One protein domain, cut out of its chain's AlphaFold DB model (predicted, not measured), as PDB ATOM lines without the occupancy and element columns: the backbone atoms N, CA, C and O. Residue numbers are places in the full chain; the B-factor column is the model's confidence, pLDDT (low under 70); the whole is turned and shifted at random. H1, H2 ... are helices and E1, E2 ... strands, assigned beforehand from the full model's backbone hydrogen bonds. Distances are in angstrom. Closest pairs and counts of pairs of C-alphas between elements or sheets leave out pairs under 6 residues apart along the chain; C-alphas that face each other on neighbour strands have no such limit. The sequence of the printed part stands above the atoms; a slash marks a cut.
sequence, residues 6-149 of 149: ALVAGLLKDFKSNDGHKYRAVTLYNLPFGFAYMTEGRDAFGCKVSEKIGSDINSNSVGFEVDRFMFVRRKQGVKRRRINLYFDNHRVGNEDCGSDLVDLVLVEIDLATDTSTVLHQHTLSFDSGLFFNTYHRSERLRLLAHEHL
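Overview. This is residues 6 to 149 of the 149 residues of an uncharacterized protein of Pseudomonas mediterranea (UniProt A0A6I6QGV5). A long, strongly twisted wall of three strands, E3, E4 and E5, has H2 packed on it toward one end and H3, with the small hairpin E1 and E2, toward the other. H1 lies near H2, while residues 136 to 149, of which 136 to 147 belong to H4, stick out. The printed part has 144 residues with four named helices and five named strands, in the order H1 H2 H3 E1 E2 E3 E4 E5 H4; the class is mixed. Both sheets, E3 - E4 - E5 and E1 - E2, are antiparallel. The whole is loose, with a radius of gyration of the C-alphas of 18.0 A and spans of 54 by 41 by 29 A.

Arrangement. H1, residues 6 to 17, is close to but not clearly touching H2, residues 31 to 37; their closest C-alphas, of Phe 15 and Phe 35, are 6.1 A apart. H2 and H3, residues 51 to 60, are on one face of the sheet of E3, residues 81 to 91, E4, residues 101 to 110, and E5, residues 115 to 125, giving two layers. The closest C-alphas of H2 and E3 are Ala 36 and Phe 87, 5.7 A; those of H3 and E5 are Ile 57 and Leu 119, 5.5 A. E1, residues 64 to 66, and E2, residues 72 to 74, form a hairpin, with N 65 and O 73 2.9 A apart. E3, E4 and E5 form a meander, each strand the antiparallel neighbour of the one before: N 84 and O 107 are 2.8 A apart, N 104 and O 122 2.8 A. H4, residues 128 to 147, is near H2. In H1, H2, H3 and H4 every O i to N i+4 pair is within hydrogen-bond range.

Along the chain. H1 begins at C-alpha 6 (56.675, 23.204, 97.116). E3 spans 30.1 A, E4 28.5 A, E5 28.8 A, and H4 28.8 A, ending at C-alpha 147 (26.090, 19.634, 104.096).

Size, cuts and confidence. The C-alphas of Thr 113 and His 148, the two farthest apart, are 57.8 A apart. The printed part has no cut; the links H1 to H2 and H2 to H3 are long. Residues 93 to 99 and 149 are under 70 in pLDDT.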
ATOM      1  N   ALA A   6      56.135  22.220  98.051       88.88
ATOM      2  CA  ALA A   6      56.675  23.204  97.116       88.88
ATOM      3  C   ALA A   6      56.730  22.673  95.675       88.88
ATOM      4  O   ALA A   6      56.351  23.390  94.747       88.88
ATOM      5  N   LEU A   7      57.157  21.417  95.482       90.06
ATOM      6  CA  LEU A   7      57.170  20.775  94.167       90.06
ATOM      7  C   LEU A   7      55.739  20.648  93.636       90.06
ATOM      8  O   LEU A   7      55.458  21.092  92.524       90.06
ATOM      9  N   VAL A   8      54.821  20.111  94.446       90.25
ATOM     10  CA  VAL A   8      53.416  19.916  94.047       90.25
ATOM     11  C   VAL A   8      52.739  21.248  93.715       90.25
ATOM     12  O   VAL A   8      52.098  21.367  92.671       90.25
ATOM     13  N   ALA A   9      52.916  22.272  94.552       91.19
ATOM     14  CA  ALA A   9      52.384  23.609  94.305       91.19
ATOM     15  C   ALA A   9      52.952  24.222  93.016       91.19
ATOM     16  O   ALA A   9      52.221  24.875  92.272       91.19
ATOM     17  N   GLY A  10      54.235  23.982  92.729       89.75
ATOM     18  CA  GLY A  10      54.879  24.386  91.483       89.75
ATOM     19  C   GLY A  10      54.230  23.747  90.257       89.75
ATOM     20  O   GLY A  10      53.876  24.467  89.325       89.75
ATOM     21  N   LEU A  11      54.017  22.429  90.270       90.38
ATOM     22  CA  LEU A  11      53.353  21.722  89.166       90.38
ATOM     23  C   LEU A  11      51.913  22.227  88.959       90.38
ATOM     24  O   LEU A  11      51.501  22.533  87.843       90.38
ATOM     25  N   LEU A  12      51.149  22.401  90.042       89.81
ATOM     26  CA  LEU A  12      49.786  22.944  89.968       89.81
ATOM     27  C   LEU A  12      49.758  24.367  89.399       89.81
ATOM     28  O   LEU A  12      48.845  24.721  88.650       89.81
ATOM     29  N   LYS A  13      50.757  25.186  89.740       90.62
ATOM     30  CA  LYS A  13      50.893  26.538  89.198       90.62
ATOM     31  C   LYS A  13      51.164  26.513  87.694       90.62
ATOM     32  O   LYS A  13      50.563  27.327  86.998       90.62
ATOM     33  N   ASP A  14      51.999  25.603  87.199       88.00
ATOM     34  CA  ASP A  14      52.271  25.474  85.758       88.00
ATOM     35  C   ASP A  14      51.010  25.055  85.013       88.00
ATOM     36  O   ASP A  14      50.584  25.740  84.087       88.00
ATOM     37  N   PHE A  15      50.334  24.016  85.505       88.69
ATOM     38  CA  PHE A  15      49.086  23.544  84.914       88.69
ATOM     39  C   PHE A  15      48.019  24.645  84.847       88.69
ATOM     40  O   PHE A  15      47.328  24.808  83.839       88.69
ATOM     41  N   LYS A  16      47.901  25.443  85.918       86.88
ATOM     42  CA  LYS A  16      47.006  26.604  85.949       86.88
ATOM     43  C   LYS A  16      47.442  27.690  84.963       86.88
ATOM     44  O   LYS A  16      46.587  28.248  84.285       86.88
ATOM     45  N   SER A  17      48.734  28.012  84.913       87.81
ATOM     46  CA  SER A  17      49.274  29.099  84.078       87.81
ATOM     47  C   SER A  17      49.175  28.779  82.588       87.81
ATOM     48  O   SER A  17      48.928  29.676  81.793       87.81
ATOM     49  N   ASN A  18      49.277  27.498  82.234       83.31
ATOM     50  CA  ASN A  18      49.073  26.994  80.879       83.31
ATOM     51  C   ASN A  18      47.591  26.831  80.508       83.31
ATOM     52  O   ASN A  18      47.283  26.263  79.465       83.31
ATOM     53  N   ASP A  19      46.666  27.306  81.357       80.19
ATOM     54  CA  ASP A  19      45.222  27.169  81.161       80.19
ATOM     55  C   ASP A  19      44.819  25.717  80.839       80.19
ATOM     56  O   ASP A  19      43.890  25.461  80.077       80.19
ATOM     57  N   GLY A  20      45.503  24.737  81.444       73.12
ATOM     58  CA  GLY A  20      45.405  23.338  81.021       73.12
ATOM     59  C   GLY A  20      44.003  22.743  81.123       73.12
ATOM     60  O   GLY A  20      43.596  21.918  80.309       73.12
ATOM     61  N   HIS A  21      43.213  23.253  82.065       70.94
ATOM     62  CA  HIS A  21      41.795  22.943  82.241       70.94
ATOM     63  C   HIS A  21      40.888  23.418  81.089       70.94
ATOM     64  O   HIS A  21      39.770  22.927  80.962       70.94
ATOM     65  N   LYS A  22      41.331  24.376  80.266       75.19
ATOM     66  CA  LYS A  22      40.599  24.880  79.091       75.19
ATOM     67  C   LYS A  22      40.989  24.163  77.806       75.19
ATOM     68  O   LYS A  22      40.376  24.405  76.764       75.19
ATOM     69  N   TYR A  23      42.020  23.319  77.840       74.25
ATOM     70  CA  TYR A  23      42.465  22.632  76.643       74.25
ATOM     71  C   TYR A  23      41.399  21.633  76.203       74.25
ATOM     72  O   TYR A  23      41.062  20.710  76.936       74.25
ATOM     73  N   ARG A  24      40.869  21.810  74.988       71.38
ATOM     74  CA  ARG A  24      39.713  21.049  74.483       71.38
ATOM     75  C   ARG A  24      39.918  19.530  74.511       71.38
ATOM     76  O   ARG A  24      38.942  18.797  74.603       71.38
ATOM     77  N   ALA A  25      41.163  19.069  74.402       73.19
ATOM     78  CA  ALA A  25      41.482  17.646  74.418       73.19
ATOM     79  C   ALA A  25      41.641  17.068  75.838       73.19
ATOM     80  O   ALA A  25      41.723  15.851  75.982       73.19
ATOM     81  N   VAL A  26      41.682  17.911  76.879       77.69
ATOM     82  CA  VAL A  26      41.717  17.465  78.278       77.69
ATOM     83  C   VAL A  26      40.289  17.211  78.759       77.69
ATOM     84  O   VAL A  26      39.437  18.093  78.795       77.69
ATOM     85  N   THR A  27      40.048  15.973  79.155       77.81
ATOM     86  CA  THR A  27      38.826  15.439  79.753       77.81
ATOM     87  C   THR A  27      39.162  14.883  81.137       77.81
ATOM     88  O   THR A  27      40.329  14.703  81.476       77.81
ATOM     89  N   LEU A  28      38.158  14.546  81.948       78.38
ATOM     90  CA  LEU A  28      38.408  13.919  83.253       78.38
ATOM     91  C   LEU A  28      39.140  12.569  83.152       78.38
ATOM     92  O   LEU A  28      39.820  12.186  84.100       78.38
ATOM     93  N   TYR A  29      39.033  11.875  82.016       77.12
ATOM     94  CA  TYR A  29      39.656  10.569  81.810       77.12
ATOM     95  C   TYR A  29      41.149  10.667  81.484       77.12
ATOM     96  O   TYR A  29      41.911   9.816  81.917       77.12
ATOM     97  N   ASN A  30      41.595  11.727  80.803       78.38
ATOM     98  CA  ASN A  30      43.008  11.927  80.447       78.38
ATOM     99  C   ASN A  30      43.660  13.126  81.166       78.38
ATOM    100  O   ASN A  30      44.792  13.500  80.856       78.38
ATOM    101  N   LEU A  31      42.973  13.717  82.151       84.00
ATOM    102  CA  LEU A  31      43.465  14.843  82.948       84.00
ATOM    103  C   LEU A  31      44.864  14.605  83.543       84.00
ATOM    104  O   LEU A  31      45.670  15.527  83.486       84.00
ATOM    105  N   PRO A  32      45.210  13.414  84.066       85.62
ATOM    106  CA  PRO A  32      46.545  13.169  84.621       85.62
ATOM    107  C   PRO A  32      47.662  13.243  83.573       85.62
ATOM    108  O   PRO A  32      48.747  13.738  83.870       85.62
ATOM    109  N   PHE A  33      47.382  12.840  82.333       84.00
ATOM    110  CA  PHE A  33      48.320  12.979  81.219       84.00
ATOM    111  C   PHE A  33      48.420  14.421  80.732       84.00
ATOM    112  O   PHE A  33      49.521  14.926  80.525       84.00
ATOM    113  N   GLY A  34      47.282  15.115  80.623       83.31
ATOM    114  CA  GLY A  34      47.261  16.552  80.344       83.31
ATOM    115  C   GLY A  34      48.035  17.348  81.396       83.31
ATOM    116  O   GLY A  34      48.792  18.252  81.057       83.31
ATOM    117  N   PHE A  35      47.908  16.962  82.667       88.06
ATOM    118  CA  PHE A  35      48.681  17.526  83.765       88.06
ATOM    119  C   PHE A  35      50.178  17.298  83.571       88.06
ATOM    120  O   PHE A  35      50.924  18.268  83.538       88.06
ATOM    121  N   ALA A  36      50.605  16.047  83.370       87.19
ATOM    122  CA  ALA A  36      52.010  15.716  83.149       87.19
ATOM    123  C   ALA A  36      52.616  16.495  81.964       87.19
ATOM    124  O   ALA A  36      53.706  17.048  82.086       87.19
ATOM    125  N   TYR A  37      51.876  16.607  80.856       83.12
ATOM    126  CA  TYR A  37      52.310  17.314  79.647       83.12
ATOM    127  C   TYR A  37      52.460  18.832  79.833       83.12
ATOM    128  O   TYR A  37      53.285  19.463  79.181       83.12
ATOM    129  N   MET A  38      51.654  19.437  80.706       86.25
ATOM    130  CA  MET A  38      51.598  20.894  80.889       86.25
ATOM    131  C   MET A  38      52.383  21.384  82.107       86.25
ATOM    132  O   MET A  38      52.293  22.562  82.465       86.25
ATOM    133  N   THR A  39      53.123  20.495  82.764       87.50
ATOM    134  CA  THR A  39      53.994  20.841  83.886       87.50
ATOM    135  C   THR A  39      55.446  20.924  83.456       87.50
ATOM    136  O   THR A  39      55.921  20.086  82.693       87.50
ATOM    137  N   GLU A  40      56.169  21.915  83.973       87.19
ATOM    138  CA  GLU A  40      57.598  22.055  83.710       87.19
ATOM    139  C   GLU A  40      58.437  21.221  84.685       87.19
ATOM    140  O   GLU A  40      57.965  20.769  85.732       87.19
ATOM    141  N   GLY A  41      59.723  21.054  84.365       88.12
ATOM    142  CA  GLY A  41      60.661  20.392  85.262       88.12
ATOM    143  C   GLY A  41      60.839  21.140  86.582       88.12
ATOM    144  O   GLY A  41      61.096  22.347  86.608       88.12
ATOM    145  N   ARG A  42      60.734  20.416  87.698       92.06
ATOM    146  CA  ARG A  42      60.828  20.964  89.060       92.06
ATOM    147  C   ARG A  42      61.966  20.337  89.851       92.06
ATOM    148  O   ARG A  42      62.344  19.195  89.615       92.06
ATOM    149  N   ASP A  43      62.496  21.096  90.808       92.50
ATOM    150  CA  ASP A  43      63.576  20.633  91.679       92.50
ATOM    151  C   ASP A  43      63.094  19.469  92.559       92.50
ATOM    152  O   ASP A  43      62.120  19.599  93.304       92.50
ATOM    153  N   ALA A  44      63.779  18.331  92.464       93.06
ATOM    154  CA  ALA A  44      63.487  17.125  93.235       93.06
ATOM    155  C   ALA A  44      64.229  17.076  94.582       93.06
ATOM    156  O   ALA A  44      64.085  16.108  95.338       93.06
ATOM    157  N   PHE A  45      65.022  18.101  94.910       93.19
ATOM    158  CA  PHE A  45      65.708  18.208  96.192       93.19
ATOM    159  C   PHE A  45      64.732  18.087  97.376       93.19
ATOM    160  O   PHE A  45      63.649  18.674  97.393       93.19
ATOM    161  N   GLY A  46      65.115  17.302  98.386       92.06
ATOM    162  CA  GLY A  46      64.301  17.081  99.581       92.06
ATOM    163  C   GLY A  46      63.077  16.180  99.379       92.06
ATOM    164  O   GLY A  46      62.370  15.909 100.349       92.06
ATOM    165  N   CYS A  47      62.817  15.670  98.171       93.81
ATOM    166  CA  CYS A  47      61.780  14.658  97.963       93.81
ATOM    167  C   CYS A  47      62.210  13.302  98.534       93.81
ATOM    168  O   CYS A  47      63.396  12.959  98.532       93.81
ATOM    169  N   LYS A  48      61.234  12.501  98.983       94.81
ATOM    170  CA  LYS A  48      61.479  11.119  99.420       94.81
ATOM    171  C   LYS A  48      61.255  10.152  98.263       94.81
ATOM    172  O   LYS A  48      60.169  10.126  97.681       94.81
ATOM    173  N   VAL A  49      62.235   9.323  97.942       94.19
ATOM    174  CA  VAL A  49      62.207   8.417  96.783       94.19
ATOM    175  C   VAL A  49      62.032   6.949  97.187       94.19
ATOM    176  O   VAL A  49      62.005   6.619  98.369       94.19
ATOM    177  N   SER A  50      61.818   6.066  96.207       94.44
ATOM    178  CA  SER A  50      61.854   4.612  96.418       94.44
ATOM    179  C   SER A  50      63.296   4.098  96.425       94.44
ATOM    180  O   SER A  50      64.202   4.801  95.985       94.44
ATOM    181  N   GLU A  51      63.508   2.860  96.880       94.06
ATOM    182  CA  GLU A  51      64.831   2.211  96.883       94.06
ATOM    183  C   GLU A  51      65.469   2.167  95.504       94.06
ATOM    184  O   GLU A  51      66.622   2.561  95.358       94.06
ATOM    185  N   LYS A  52      64.694   1.803  94.478       94.38
ATOM    186  CA  LYS A  52      65.173   1.779  93.094       94.38
ATOM    187  C   LYS A  52      65.678   3.151  92.636       94.38
ATOM    188  O   LYS A  52      66.818   3.268  92.209       94.38
ATOM    189  N   ILE A  53      64.862   4.195  92.800       94.88
ATOM    190  CA  ILE A  53      65.247   5.565  92.425       94.88
ATOM    191  C   ILE A  53      66.465   6.014  93.241       94.88
ATOM    192  O   ILE A  53      67.367   6.645  92.703       94.88
ATOM    193  N   GLY A  54      66.514   5.684  94.535       95.50
ATOM    194  CA  GLY A  54      67.645   6.036  95.389       95.50
ATOM    195  C   GLY A  54      68.950   5.365  94.973       95.50
ATOM    196  O   GLY A  54      69.985   6.026  94.940       95.50
ATOM    197  N   SER A  55      68.893   4.086  94.604       96.00
ATOM    198  CA  SER A  55      70.023   3.341  94.046       96.00
ATOM    199  C   SER A  55      70.533   3.981  92.753       96.00
ATOM    200  O   SER A  55      71.736   4.206  92.610       96.00
ATOM    201  N   ASP A  56      69.623   4.329  91.843       96.44
ATOM    202  CA  ASP A  56      69.973   4.917  90.549       96.44
ATOM    203  C   ASP A  56      70.577   6.322  90.716       96.44
ATOM    204  O   ASP A  56      71.608   6.624  90.116       96.44
ATOM    205  N   ILE A  57      70.024   7.152  91.616       96.06
ATOM    206  CA  ILE A  57      70.638   8.436  91.992       96.06
ATOM    207  C   ILE A  57      72.035   8.189  92.559       96.06
ATOM    208  O   ILE A  57      72.995   8.751  92.054       96.06
ATOM    209  N   ASN A  58      72.185   7.344  93.578       95.94
ATOM    210  CA  ASN A  58      73.478   7.144  94.238       95.94
ATOM    211  C   ASN A  58      74.571   6.627  93.290       95.94
ATOM    212  O   ASN A  58      75.739   6.967  93.482       95.94
ATOM    213  N   SER A  59      74.187   5.848  92.276       95.19
ATOM    214  CA  SER A  59      75.105   5.270  91.289       95.19
ATOM    215  C   SER A  59      75.483   6.252  90.178       95.19
ATOM    216  O   SER A  59      76.642   6.293  89.774       95.19
ATOM    217  N   ASN A  60      74.526   7.052  89.697       95.38
ATOM    218  CA  ASN A  60      74.704   7.872  88.493       95.38
ATOM    219  C   ASN A  60      74.973   9.356  88.793       95.38
ATOM    220  O   ASN A  60      75.504  10.072  87.948       95.38
ATOM    221  N   SER A  61      74.602   9.833  89.985       95.12
ATOM    222  CA  SER A  61      74.662  11.250  90.346       95.12
ATOM    223  C   SER A  61      76.015  11.655  90.920       95.12
ATOM    224  O   SER A  61      76.551  11.042  91.853       95.12
ATOM    225  N   VAL A  62      76.531  12.782  90.441       93.62
ATOM    226  CA  VAL A  62      77.785  13.370  90.932       93.62
ATOM    227  C   VAL A  62      77.515  14.351  92.073       93.62
ATOM    228  O   VAL A  62      78.292  14.405  93.025       93.62
ATOM    229  N   GLY A  63      76.422  15.119  92.011       93.44
ATOM    230  CA  GLY A  63      76.124  16.190  92.968       93.44
ATOM    231  C   GLY A  63      75.088  15.869  94.039       93.44
ATOM    232  O   GLY A  63      74.998  16.588  95.039       93.44
ATOM    233  N   PHE A  64      74.329  14.797  93.856       96.50
ATOM    234  CA  PHE A  64      73.249  14.381  94.748       96.50
ATOM    235  C   PHE A  64      73.420  12.942  95.226       96.50
ATOM    236  O   PHE A  64      74.054  12.123  94.562       96.50
ATOM    237  N   GLU A  65      72.844  12.658  96.384       96.56
ATOM    238  CA  GLU A  65      72.763  11.340  97.004       96.56
ATOM    239  C   GLU A  65      71.415  11.185  97.708       96.56
ATOM    240  O   GLU A  65      70.703  12.162  97.954       96.56
ATOM    241  N   VAL A  66      71.064   9.954  98.047       96.50
ATOM    242  CA  VAL A  66      69.877   9.624  98.825       96.50
ATOM    243  C   VAL A  66      70.304   9.107 100.186       96.50
ATOM    244  O   VAL A  66      71.088   8.165 100.288       96.50
ATOM    245  N   ASP A  67      69.789   9.750 101.234       94.19
ATOM    246  CA  ASP A  67      70.112   9.392 102.611       94.19
ATOM    247  C   ASP A  67      69.442   8.077 103.051       94.19
ATOM    248  O   ASP A  67      68.573   7.518 102.381       94.19
ATOM    249  N   ARG A  68      69.795   7.604 104.252       93.88
ATOM    250  CA  ARG A  68      69.198   6.403 104.869       93.88
ATOM    251  C   ARG A  68      67.677   6.469 105.082       93.88
ATOM    252  O   ARG A  68      67.060   5.460 105.395       93.88
ATOM    253  N   PHE A  69      67.082   7.657 104.999       93.75
ATOM    254  CA  PHE A  69      65.646   7.895 105.148       93.75
ATOM    255  C   PHE A  69      64.949   8.087 103.793       93.75
ATOM    256  O   PHE A  69      63.753   8.399 103.754       93.75
ATOM    257  N   MET A  70      65.672   7.841 102.699       95.12
ATOM    258  CA  MET A  70      65.238   7.951 101.314       95.12
ATOM    259  C   MET A  70      65.014   9.380 100.817       95.12
ATOM    260  O   MET A  70      64.303   9.570  99.833       95.12
ATOM    261  N   PHE A  71      65.599  10.390 101.462       96.25
ATOM    262  CA  PHE A  71      65.527  11.774 100.994       96.25
ATOM    263  C   PHE A  71      66.683  12.121 100.065       96.25
ATOM    264  O   PHE A  71      67.843  11.845 100.370       96.25
ATOM    265  N   VAL A  72      66.358  12.807  98.969       95.38
ATOM    266  CA  VAL A  72      67.341  13.382  98.048       95.38
ATOM    267  C   VAL A  72      68.061  14.546  98.726       95.38
ATOM    268  O   VAL A  72      67.436  15.532  99.130       95.38
ATOM    269  N   ARG A  73      69.386  14.451  98.815       94.81
ATOM    270  CA  ARG A  73      70.280  15.455  99.395       94.81
ATOM    271  C   ARG A  73      71.420  15.784  98.445       94.81
ATOM    272  O   ARG A  73      71.713  15.060  97.500       94.81
ATOM    273  N   ARG A  74      72.069  16.913  98.708       94.81
ATOM    274  CA  ARG A  74      73.267  17.346  97.990       94.81
ATOM    275  C   ARG A  74      74.503  16.784  98.685       94.81
ATOM    276  O   ARG A  74      74.627  16.940  99.900       94.81
ATOM    277  N   LYS A  75      75.422  16.205  97.913       94.56
ATOM    278  CA  LYS A  75      76.729  15.752  98.409       94.56
ATOM    279  C   LYS A  75      77.531  16.943  98.942       94.56
ATOM    280  O   LYS A  75      77.475  18.047  98.388       94.56
ATOM    281  N   GLN A  76      78.275  16.738 100.029       90.25
ATOM    282  CA  GLN A  76      79.072  17.810 100.633       90.25
ATOM    283  C   GLN A  76      80.118  18.350  99.647       90.25
ATOM    284  O   GLN A  76      80.737  17.600  98.900       90.25
ATOM    285  N   GLY A  77      80.306  19.671  99.633       85.69
ATOM    286  CA  GLY A  77      81.297  20.335  98.779       85.69
ATOM    287  C   GLY A  77      80.881  20.535  97.317       85.69
ATOM    288  O   GLY A  77      81.499  21.351  96.633       85.69
ATOM    289  N   VAL A  78      79.808  19.894  96.839       88.75
ATOM    290  CA  VAL A  78      79.335  20.082  95.460       88.75
ATOM    291  C   VAL A  78      78.459  21.330  95.360       88.75
ATOM    292  O   VAL A  78      77.492  21.499  96.101       88.75
ATOM    293  N   LYS A  79      78.775  22.218  94.416       85.38
ATOM    294  CA  LYS A  79      78.001  23.434  94.114       85.38
ATOM    295  C   LYS A  79      77.567  23.427  92.650       85.38
ATOM    296  O   LYS A  79      78.078  22.651  91.857       85.38
ATOM    297  N   ARG A  80      76.641  24.328  92.302       88.56
ATOM    298  CA  ARG A  80      76.222  24.608  90.912       88.56
ATOM    299  C   ARG A  80      75.608  23.422  90.157       88.56
ATOM    300  O   ARG A  80      75.716  23.345  88.945       88.56
ATOM    301  N   ARG A  81      74.905  22.533  90.855       92.81
ATOM    302  CA  ARG A  81      74.145  21.445  90.222       92.81
ATOM    303  C   ARG A  81      72.694  21.440  90.667       92.81
ATOM    304  O   ARG A  81      72.424  21.794  91.822       92.81
ATOM    305  N   ARG A  82      71.774  21.046  89.795       93.62
ATOM    306  CA  ARG A  82      70.337  20.911  90.091       93.62
ATOM    307  C   ARG A  82      69.879  19.496  89.794       93.62
ATOM    308  O   ARG A  82      70.431  18.862  88.904       93.62
ATOM    309  N   ILE A  83      68.898  19.021  90.550       94.56
ATOM    310  CA  ILE A  83      68.240  17.750  90.278       94.56
ATOM    311  C   ILE A  83      66.806  18.061  89.886       94.56
ATOM    312  O   ILE A  83      66.041  18.577  90.692       94.56
ATOM    313  N   ASN A  84      66.460  17.800  88.634       94.69
ATOM    314  CA  ASN A  84      65.150  18.127  88.100       94.69
ATOM    315  C   ASN A  84      64.360  16.854  87.828       94.69
ATOM    316  O   ASN A  84      64.899  15.856  87.355       94.69
ATOM    317  N   LEU A  85      63.069  16.926  88.108       93.69
ATOM    318  CA  LEU A  85      62.075  15.924  87.777       93.69
ATOM    319  C   LEU A  85      61.093  16.532  86.785       93.69
ATOM    320  O   LEU A  85      60.567  17.617  87.035       93.69
ATOM    321  N   TYR A  86      60.846  15.836  85.682       92.81
ATOM    322  CA  TYR A  86      59.853  16.215  84.681       92.81
ATOM    323  C   TYR A  86      59.201  14.976  84.066       92.81
ATOM    324  O   TYR A  86      59.632  13.843  84.298       92.81
ATOM    325  N   PHE A  87      58.139  15.212  83.305       91.50
ATOM    326  CA  PHE A  87      57.443  14.190  82.541       91.50
ATOM    327  C   PHE A  87      57.785  14.338  81.061       91.50
ATOM    328  O   PHE A  87      57.865  15.457  80.558       91.50
ATOM    329  N   ASP A  88      57.995  13.219  80.376       88.12
ATOM    330  CA  ASP A  88      58.389  13.183  78.969       88.12
ATOM    331  C   ASP A  88      57.750  11.993  78.239       88.12
ATOM    332  O   ASP A  88      57.147  11.117  78.863       88.12
ATOM    333  N   ASN A  89      57.889  11.950  76.912       82.19
ATOM    334  CA  ASN A  89      57.462  10.847  76.047       82.19
ATOM    335  C   ASN A  89      56.023  10.395  76.319       82.19
ATOM    336  O   ASN A  89      55.760   9.212  76.557       82.19
ATOM    337  N   HIS A  90      55.081  11.339  76.280       80.88
ATOM    338  CA  HIS A  90      53.667  11.005  76.354       80.88
ATOM    339  C   HIS A  90      53.263  10.196  75.112       80.88
ATOM    340  O   HIS A  90      53.271  10.701  73.989       80.88
ATOM    341  N   ARG A  91      52.933   8.921  75.323       81.38
ATOM    342  CA  ARG A  91      52.473   7.987  74.296       81.38
ATOM    343  C   ARG A  91      50.985   7.765  74.506       81.38
ATOM    344  O   ARG A  91      50.598   7.165  75.506       81.38
ATOM    345  N   VAL A  92      50.184   8.257  73.567       73.56
ATOM    346  CA  VAL A  92      48.736   8.034  73.549       73.56
ATOM    347  C   VAL A  92      48.489   6.596  73.108       73.56
ATOM    348  O   VAL A  92      49.039   6.159  72.092       73.56
ATOM    349  N   GLY A  93      47.735   5.848  73.899       67.88
ATOM    350  CA  GLY A  93      47.362   4.483  73.569       67.88
ATOM    351  C   GLY A  93      46.230   4.421  72.538       67.88
ATOM    352  O   GLY A  93      45.684   5.442  72.118       67.88
ATOM    353  N   ASN A  94      45.898   3.214  72.073       60.34
ATOM    354  CA  ASN A  94      44.802   3.027  71.116       60.34
ATOM    355  C   ASN A  94      43.438   3.320  71.766       60.34
ATOM    356  O   ASN A  94      43.339   3.325  72.985       60.34
ATOM    357  N   GLU A  95      42.421   3.526  70.920       55.62
ATOM    358  CA  GLU A  95      41.047   4.052  71.115       55.62
ATOM    359  C   GLU A  95      40.284   3.725  72.426       55.62
ATOM    360  O   GLU A  95      39.306   4.405  72.744       55.62
ATOM    361  N   ASP A  96      40.746   2.771  73.231       56.09
ATOM    362  CA  ASP A  96      40.251   2.489  74.575       56.09
ATOM    363  C   ASP A  96      40.947   3.381  75.621       56.09
ATOM    364  O   ASP A  96      42.153   3.291  75.881       56.09
ATOM    365  N   CYS A  97      40.160   4.253  76.257       53.44
ATOM    366  CA  CYS A  97      40.598   5.128  77.344       53.44
ATOM    367  C   CYS A  97      41.417   4.361  78.404       53.44
ATOM    368  O   CYS A  97      40.918   3.407  79.000       53.44
ATOM    369  N   GLY A  98      42.636   4.826  78.702       57.47
ATOM    370  CA  GLY A  98      43.450   4.316  79.816       57.47
ATOM    371  C   GLY A  98      44.690   3.501  79.445       57.47
ATOM    372  O   GLY A  98      45.281   2.886  80.329       57.47
ATOM    373  N   SER A  99      45.109   3.502  78.178       67.62
ATOM    374  CA  SER A  99      46.367   2.872  77.739       67.62
ATOM    375  C   SER A  99      47.528   3.857  77.530       67.62
ATOM    376  O   SER A  99      48.617   3.457  77.117       67.62
ATOM    377  N   ASP A 100      47.316   5.132  77.857       75.62
ATOM    378  CA  ASP A 100      48.323   6.184  77.752       75.62
ATOM    379  C   ASP A 100      49.501   5.931  78.715       75.62
ATOM    380  O   ASP A 100      49.349   5.436  79.841       75.62
ATOM    381  N   LEU A 101      50.704   6.283  78.263       83.62
ATOM    382  CA  LEU A 101      51.948   6.132  79.014       83.62
ATOM    383  C   LEU A 101      52.701   7.457  79.050       83.62
ATOM    384  O   LEU A 101      52.772   8.165  78.049       83.62
ATOM    385  N   VAL A 102      53.340   7.752  80.177       88.12
ATOM    386  CA  VAL A 102      54.227   8.913  80.314       88.12
ATOM    387  C   VAL A 102      55.482   8.515  81.069       88.12
ATOM    388  O   VAL A 102      55.415   7.756  82.032       88.12
ATOM    389  N   ASP A 103      56.640   9.001  80.649       90.62
ATOM    390  CA  ASP A 103      57.893   8.724  81.338       90.62
ATOM    391  C   ASP A 103      58.142   9.794  82.405       90.62
ATOM    392  O   ASP A 103      58.162  10.988  82.127       90.62
ATOM    393  N   LEU A 104      58.349   9.361  83.646       91.25
ATOM    394  CA  LEU A 104      58.920  10.193  84.694       91.25
ATOM    395  C   LEU A 104      60.441  10.167  84.546       91.25
ATOM    396  O   LEU A 104      61.055   9.102  84.674       91.25
ATOM    397  N   VAL A 105      61.041  11.331  84.325       94.31
ATOM    398  CA  VAL A 105      62.484  11.471  84.126       94.31
ATOM    399  C   VAL A 105      63.077  12.299  85.257       94.31
ATOM    400  O   VAL A 105      62.601  13.390  85.578       94.31
ATOM    401  N   LEU A 106      64.131  11.768  85.871       95.38
ATOM    402  CA  LEU A 106      64.946  12.463  86.856       95.38
ATOM    403  C   LEU A 106      66.322  12.729  86.252       95.38
ATOM    404  O   LEU A 106      67.025  11.791  85.869       95.38
ATOM    405  N   VAL A 107      66.718  13.994  86.200       96.25
ATOM    406  CA  VAL A 107      67.991  14.430  85.622       96.25
ATOM    407  C   VAL A 107      68.806  15.233  86.619       96.25
ATOM    408  O   VAL A 107      68.270  15.952  87.462       96.25
ATOM    409  N   GLU A 108      70.119  15.150  86.485       95.56
ATOM    410  CA  GLU A 108      71.056  16.083  87.090       95.56
ATOM    411  C   GLU A 108      71.536  17.063  86.022       95.56
ATOM    412  O   GLU A 108      71.974  16.661  84.949       95.56
ATOM    413  N   ILE A 109      71.449  18.353  86.326       94.06
ATOM    414  CA  ILE A 109      71.897  19.436  85.456       94.06
ATOM    415  C   ILE A 109      73.111  20.082  86.109       94.06
ATOM    416  O   ILE A 109      73.030  20.580  87.242       94.06
ATOM    417  N   ASP A 110      74.230  20.095  85.394       93.25
ATOM    418  CA  ASP A 110      75.395  20.888  85.768       93.25
ATOM    419  C   ASP A 110      75.231  22.315  85.236       93.25
ATOM    420  O   ASP A 110      75.220  22.541  84.032       93.25
ATOM    421  N   LEU A 111      75.108  23.296  86.134       90.38
ATOM    422  CA  LEU A 111      74.906  24.699  85.757       90.38
ATOM    423  C   LEU A 111      76.175  25.359  85.202       90.38
ATOM    424  O   LEU A 111      76.099  26.482  84.714       90.38
ATOM    425  N   ALA A 112      77.348  24.736  85.347       89.12
ATOM    426  CA  ALA A 112      78.593  25.276  84.809       89.12
ATOM    427  C   ALA A 112      78.777  24.927  83.326       89.12
ATOM    428  O   ALA A 112      79.280  25.754  82.570       89.12
ATOM    429  N   THR A 113      78.385  23.717  82.927       88.56
ATOM    430  CA  THR A 113      78.527  23.195  81.557       88.56
ATOM    431  C   THR A 113      77.209  23.139  80.790       88.56
ATOM    432  O   THR A 113      77.226  22.852  79.599       88.56
ATOM    433  N   ASP A 114      76.084  23.389  81.465       87.50
ATOM    434  CA  ASP A 114      74.713  23.251  80.952       87.50
ATOM    435  C   ASP A 114      74.404  21.848  80.396       87.50
ATOM    436  O   ASP A 114      73.573  21.648  79.513       87.50
ATOM    437  N   THR A 115      75.100  20.835  80.918       90.62
ATOM    438  CA  THR A 115      74.917  19.437  80.520       90.62
ATOM    439  C   THR A 115      73.929  18.743  81.446       90.62
ATOM    440  O   THR A 115      74.056  18.828  82.671       90.62
ATOM    441  N   SER A 116      72.989  18.007  80.854       92.00
ATOM    442  CA  SER A 116      71.996  17.190  81.552       92.00
ATOM    443  C   SER A 116      72.380  15.711  81.506       92.00
ATOM    444  O   SER A 116      72.711  15.184  80.443       92.00
ATOM    445  N   THR A 117      72.324  15.033  82.650       94.00
ATOM    446  CA  THR A 117      72.532  13.586  82.775       94.00
ATOM    447  C   THR A 117      71.295  12.936  83.375       94.00
ATOM    448  O   THR A 117      70.872  13.302  84.474       94.00
ATOM    449  N   VAL A 118      70.726  11.948  82.684       95.88
ATOM    450  CA  VAL A 118      69.576  11.184  83.185       95.88
ATOM    451  C   VAL A 118      70.034  10.264  84.311       95.88
ATOM    452  O   VAL A 118      70.891   9.408  84.115       95.88
ATOM    453  N   LEU A 119      69.458  10.447  85.497       95.31
ATOM    454  CA  LEU A 119      69.731   9.616  86.668       95.31
ATOM    455  C   LEU A 119      68.806   8.406  86.716       95.31
ATOM    456  O   LEU A 119      69.238   7.313  87.072       95.31
ATOM    457  N   HIS A 120      67.532   8.621  86.390       95.12
ATOM    458  CA  HIS A 120      66.490   7.608  86.442       95.12
ATOM    459  C   HIS A 120      65.384   7.934  85.441       95.12
ATOM    460  O   HIS A 120      64.988   9.091  85.301       95.12
ATOM    461  N   GLN A 121      64.841   6.900  84.807       94.62
ATOM    462  CA  GLN A 121      63.663   6.999  83.956       94.62
ATOM    463  C   GLN A 121      62.718   5.846  84.276       94.62
ATOM    464  O   GLN A 121      63.131   4.686  84.356       94.62
ATOM    465  N   HIS A 122      61.441   6.168  84.456       91.06
ATOM    466  CA  HIS A 122      60.404   5.181  84.716       91.06
ATOM    467  C   HIS A 122      59.119   5.530  83.977       91.06
ATOM    468  O   HIS A 122      58.555   6.604  84.167       91.06
ATOM    469  N   THR A 123      58.637   4.589  83.174       90.12
ATOM    470  CA  THR A 123      57.341   4.697  82.513       90.12
ATOM    471  C   THR A 123      56.209   4.501  83.509       90.12
ATOM    472  O   THR A 123      56.085   3.445  84.130       90.12
ATOM    473  N   LEU A 124      55.369   5.520  83.621       86.44
ATOM    474  CA  LEU A 124      54.110   5.501  84.338       86.44
ATOM    475  C   LEU A 124      53.000   5.069  83.378       86.44
ATOM    476  O   LEU A 124      52.830   5.651  82.304       86.44
ATOM    477  N   SER A 125      52.234   4.067  83.795       83.81
ATOM    478  CA  SER A 125      50.907   3.791  83.254       83.81
ATOM    479  C   SER A 125      49.856   4.337  84.210       83.81
ATOM    480  O   SER A 125      50.093   4.454  85.418       83.81
ATOM    481  N   PHE A 126      48.693   4.693  83.672       78.44
ATOM    482  CA  PHE A 126      47.640   5.290  84.475       78.44
ATOM    483  C   PHE A 126      46.271   4.694  84.156       78.44
ATOM    484  O   PHE A 126      45.789   4.771  83.030       78.44
ATOM    485  N   ASP A 127      45.615   4.158  85.183       81.25
ATOM    486  CA  ASP A 127      44.241   3.680  85.079       81.25
ATOM    487  C   ASP A 127      43.269   4.863  85.204       81.25
ATOM    488  O   ASP A 127      42.982   5.383  86.291       81.25
ATOM    489  N   SER A 128      42.767   5.294  84.049       79.94
ATOM    490  CA  SER A 128      41.828   6.411  83.926       79.94
ATOM    491  C   SER A 128      40.501   6.137  84.645       79.94
ATOM    492  O   SER A 128      39.915   7.049  85.235       79.94
ATOM    493  N   GLY A 129      40.041   4.882  84.650       82.06
ATOM    494  CA  GLY A 129      38.811   4.476  85.326       82.06
ATOM    495  C   GLY A 129      38.959   4.529  86.846       82.06
ATOM    496  O   GLY A 129      38.102   5.085  87.541       82.06
ATOM    497  N   LEU A 130      40.076   4.025  87.375       84.06
ATOM    498  CA  LEU A 130      40.390   4.098  88.803       84.06
ATOM    499  C   LEU A 130      40.478   5.549  89.290       84.06
ATOM    500  O   LEU A 130      39.940   5.875  90.353       84.06
ATOM    501  N   PHE A 131      41.120   6.429  88.521       84.50
ATOM    502  CA  PHE A 131      41.205   7.850  88.857       84.50
ATOM    503  C   PHE A 131      39.845   8.525  88.880       84.50
ATOM    504  O   PHE A 131      39.508   9.164  89.875       84.50
ATOM    505  N   PHE A 132      39.050   8.339  87.826       84.88
ATOM    506  CA  PHE A 132      37.706   8.898  87.736       84.88
ATOM    507  C   PHE A 132      36.853   8.477  88.942       84.88
ATOM    508  O   PHE A 132      36.287   9.319  89.643       84.88
ATOM    509  N   ASN A 133      36.850   7.182  89.265       87.50
ATOM    510  CA  ASN A 133      36.123   6.641  90.414       87.50
ATOM    511  C   ASN A 133      36.628   7.207  91.750       87.50
ATOM    512  O   ASN A 133      35.836   7.532  92.640       87.50
ATOM    513  N   THR A 134      37.947   7.353  91.897       87.75
ATOM    514  CA  THR A 134      38.573   7.916  93.102       87.75
ATOM    515  C   THR A 134      38.220   9.393  93.275       87.75
ATOM    516  O   THR A 134      37.862   9.819  94.379       87.75
ATOM    517  N   TYR A 135      38.257  10.164  92.188       88.62
ATOM    518  CA  TYR A 135      37.868  11.570  92.165       88.62
ATOM    519  C   TYR A 135      36.401  11.738  92.566       88.62
ATOM    520  O   TYR A 135      36.117  12.454  93.523       88.62
ATOM    521  N   HIS A 136      35.479  11.011  91.929       89.00
ATOM    522  CA  HIS A 136      34.051  11.091  92.252       89.00
ATOM    523  C   HIS A 136      33.735  10.684  93.688       89.00
ATOM    524  O   HIS A 136      32.908  11.315  94.346       89.00
ATOM    525  N   ARG A 137      34.410   9.654  94.211       92.19
ATOM    526  CA  ARG A 137      34.268   9.277  95.620       92.19
ATOM    527  C   ARG A 137      34.701  10.413  96.550       92.19
ATOM    528  O   ARG A 137      34.023  10.662  97.543       92.19
ATOM    529  N   SER A 138      35.814  11.070  96.236       91.00
ATOM    530  CA  SER A 138      36.360  12.179  97.026       91.00
ATOM    531  C   SER A 138      35.458  13.410  96.966       91.00
ATOM    532  O   SER A 138      35.192  14.028  97.993       91.00
ATOM    533  N   GLU A 139      34.940  13.725  95.780       92.12
ATOM    534  CA  GLU A 139      33.989  14.815  95.563       92.12
ATOM    535  C   GLU A 139      32.711  14.584  96.382       92.12
ATOM    536  O   GLU A 139      32.350  15.433  97.195       92.12
ATOM    537  N   ARG A 140      32.117  13.385  96.296       92.44
ATOM    538  CA  ARG A 140      30.919  13.029  97.068       92.44
ATOM    539  C   ARG A 140      31.124  13.206  98.573       92.44
ATOM    540  O   ARG A 140      30.241  13.704  99.261       92.44
ATOM    541  N   LEU A 141      32.281  12.793  99.097       92.25
ATOM    542  CA  LEU A 141      32.611  12.978 100.514       92.25
ATOM    543  C   LEU A 141      32.766  14.459 100.879       92.25
ATOM    544  O   LEU A 141      32.341  14.863 101.959       92.25
ATOM    545  N   ARG A 142      33.342  15.270  99.985       93.56
ATOM    546  CA  ARG A 142      33.462  16.722 100.168       93.56
ATOM    547  C   ARG A 142      32.088  17.395 100.219       93.56
ATOM    548  O   ARG A 142      31.889  18.255 101.070       93.56
ATOM    549  N   LEU A 143      31.154  17.010  99.345       94.00
ATOM    550  CA  LEU A 143      29.785  17.537  99.362       94.00
ATOM    551  C   LEU A 143      29.053  17.177 100.656       94.00
ATOM    552  O   LEU A 143      28.528  18.068 101.310       94.00
ATOM    553  N   LEU A 144      29.113  15.911 101.080       92.19
ATOM    554  CA  LEU A 144      28.527  15.482 102.355       92.19
ATOM    555  C   LEU A 144      29.110  16.255 103.546       92.19
ATOM    556  O   LEU A 144      28.379  16.656 104.444       92.19
ATOM    557  N   ALA A 145      30.424  16.496 103.559       92.75
ATOM    558  CA  ALA A 145      31.047  17.299 104.607       92.75
ATOM    559  C   ALA A 145      30.541  18.753 104.601       92.75
ATOM    560  O   ALA A 145      30.340  19.320 105.668       92.75
ATOM    561  N   HIS A 146      30.308  19.341 103.423       91.50
ATOM    562  CA  HIS A 146      29.726  20.682 103.300       91.50
ATOM    563  C   HIS A 146      28.258  20.758 103.733       91.50
ATOM    564  O   HIS A 146      27.835  21.810 104.186       91.50
ATOM    565  N   GLU A 147      27.480  19.682 103.608       90.62
ATOM    566  CA  GLU A 147      26.090  19.634 104.096       90.62
ATOM    567  C   GLU A 147      25.998  19.580 105.631       90.62
ATOM    568  O   GLU A 147      24.952  19.879 106.207       90.62
ATOM    569  N   HIS A 148      27.090  19.197 106.296       82.75
ATOM    570  CA  HIS A 148      27.174  19.027 107.747       82.75
ATOM    571  C   HIS A 148      28.098  20.051 108.443       82.75
ATOM    572  O   HIS A 148      28.409  19.873 109.624       82.75
ATOM    573  N   LEU A 149      28.518  21.105 107.733       63.84
ATOM    574  CA  LEU A 149      29.283  22.259 108.233       63.84
ATOM    575  C   LEU A 149      28.486  23.550 108.034       63.84
ATOM    576  O   LEU A 149      28.507  24.383 108.966       63.84
TER     577      LEU A 149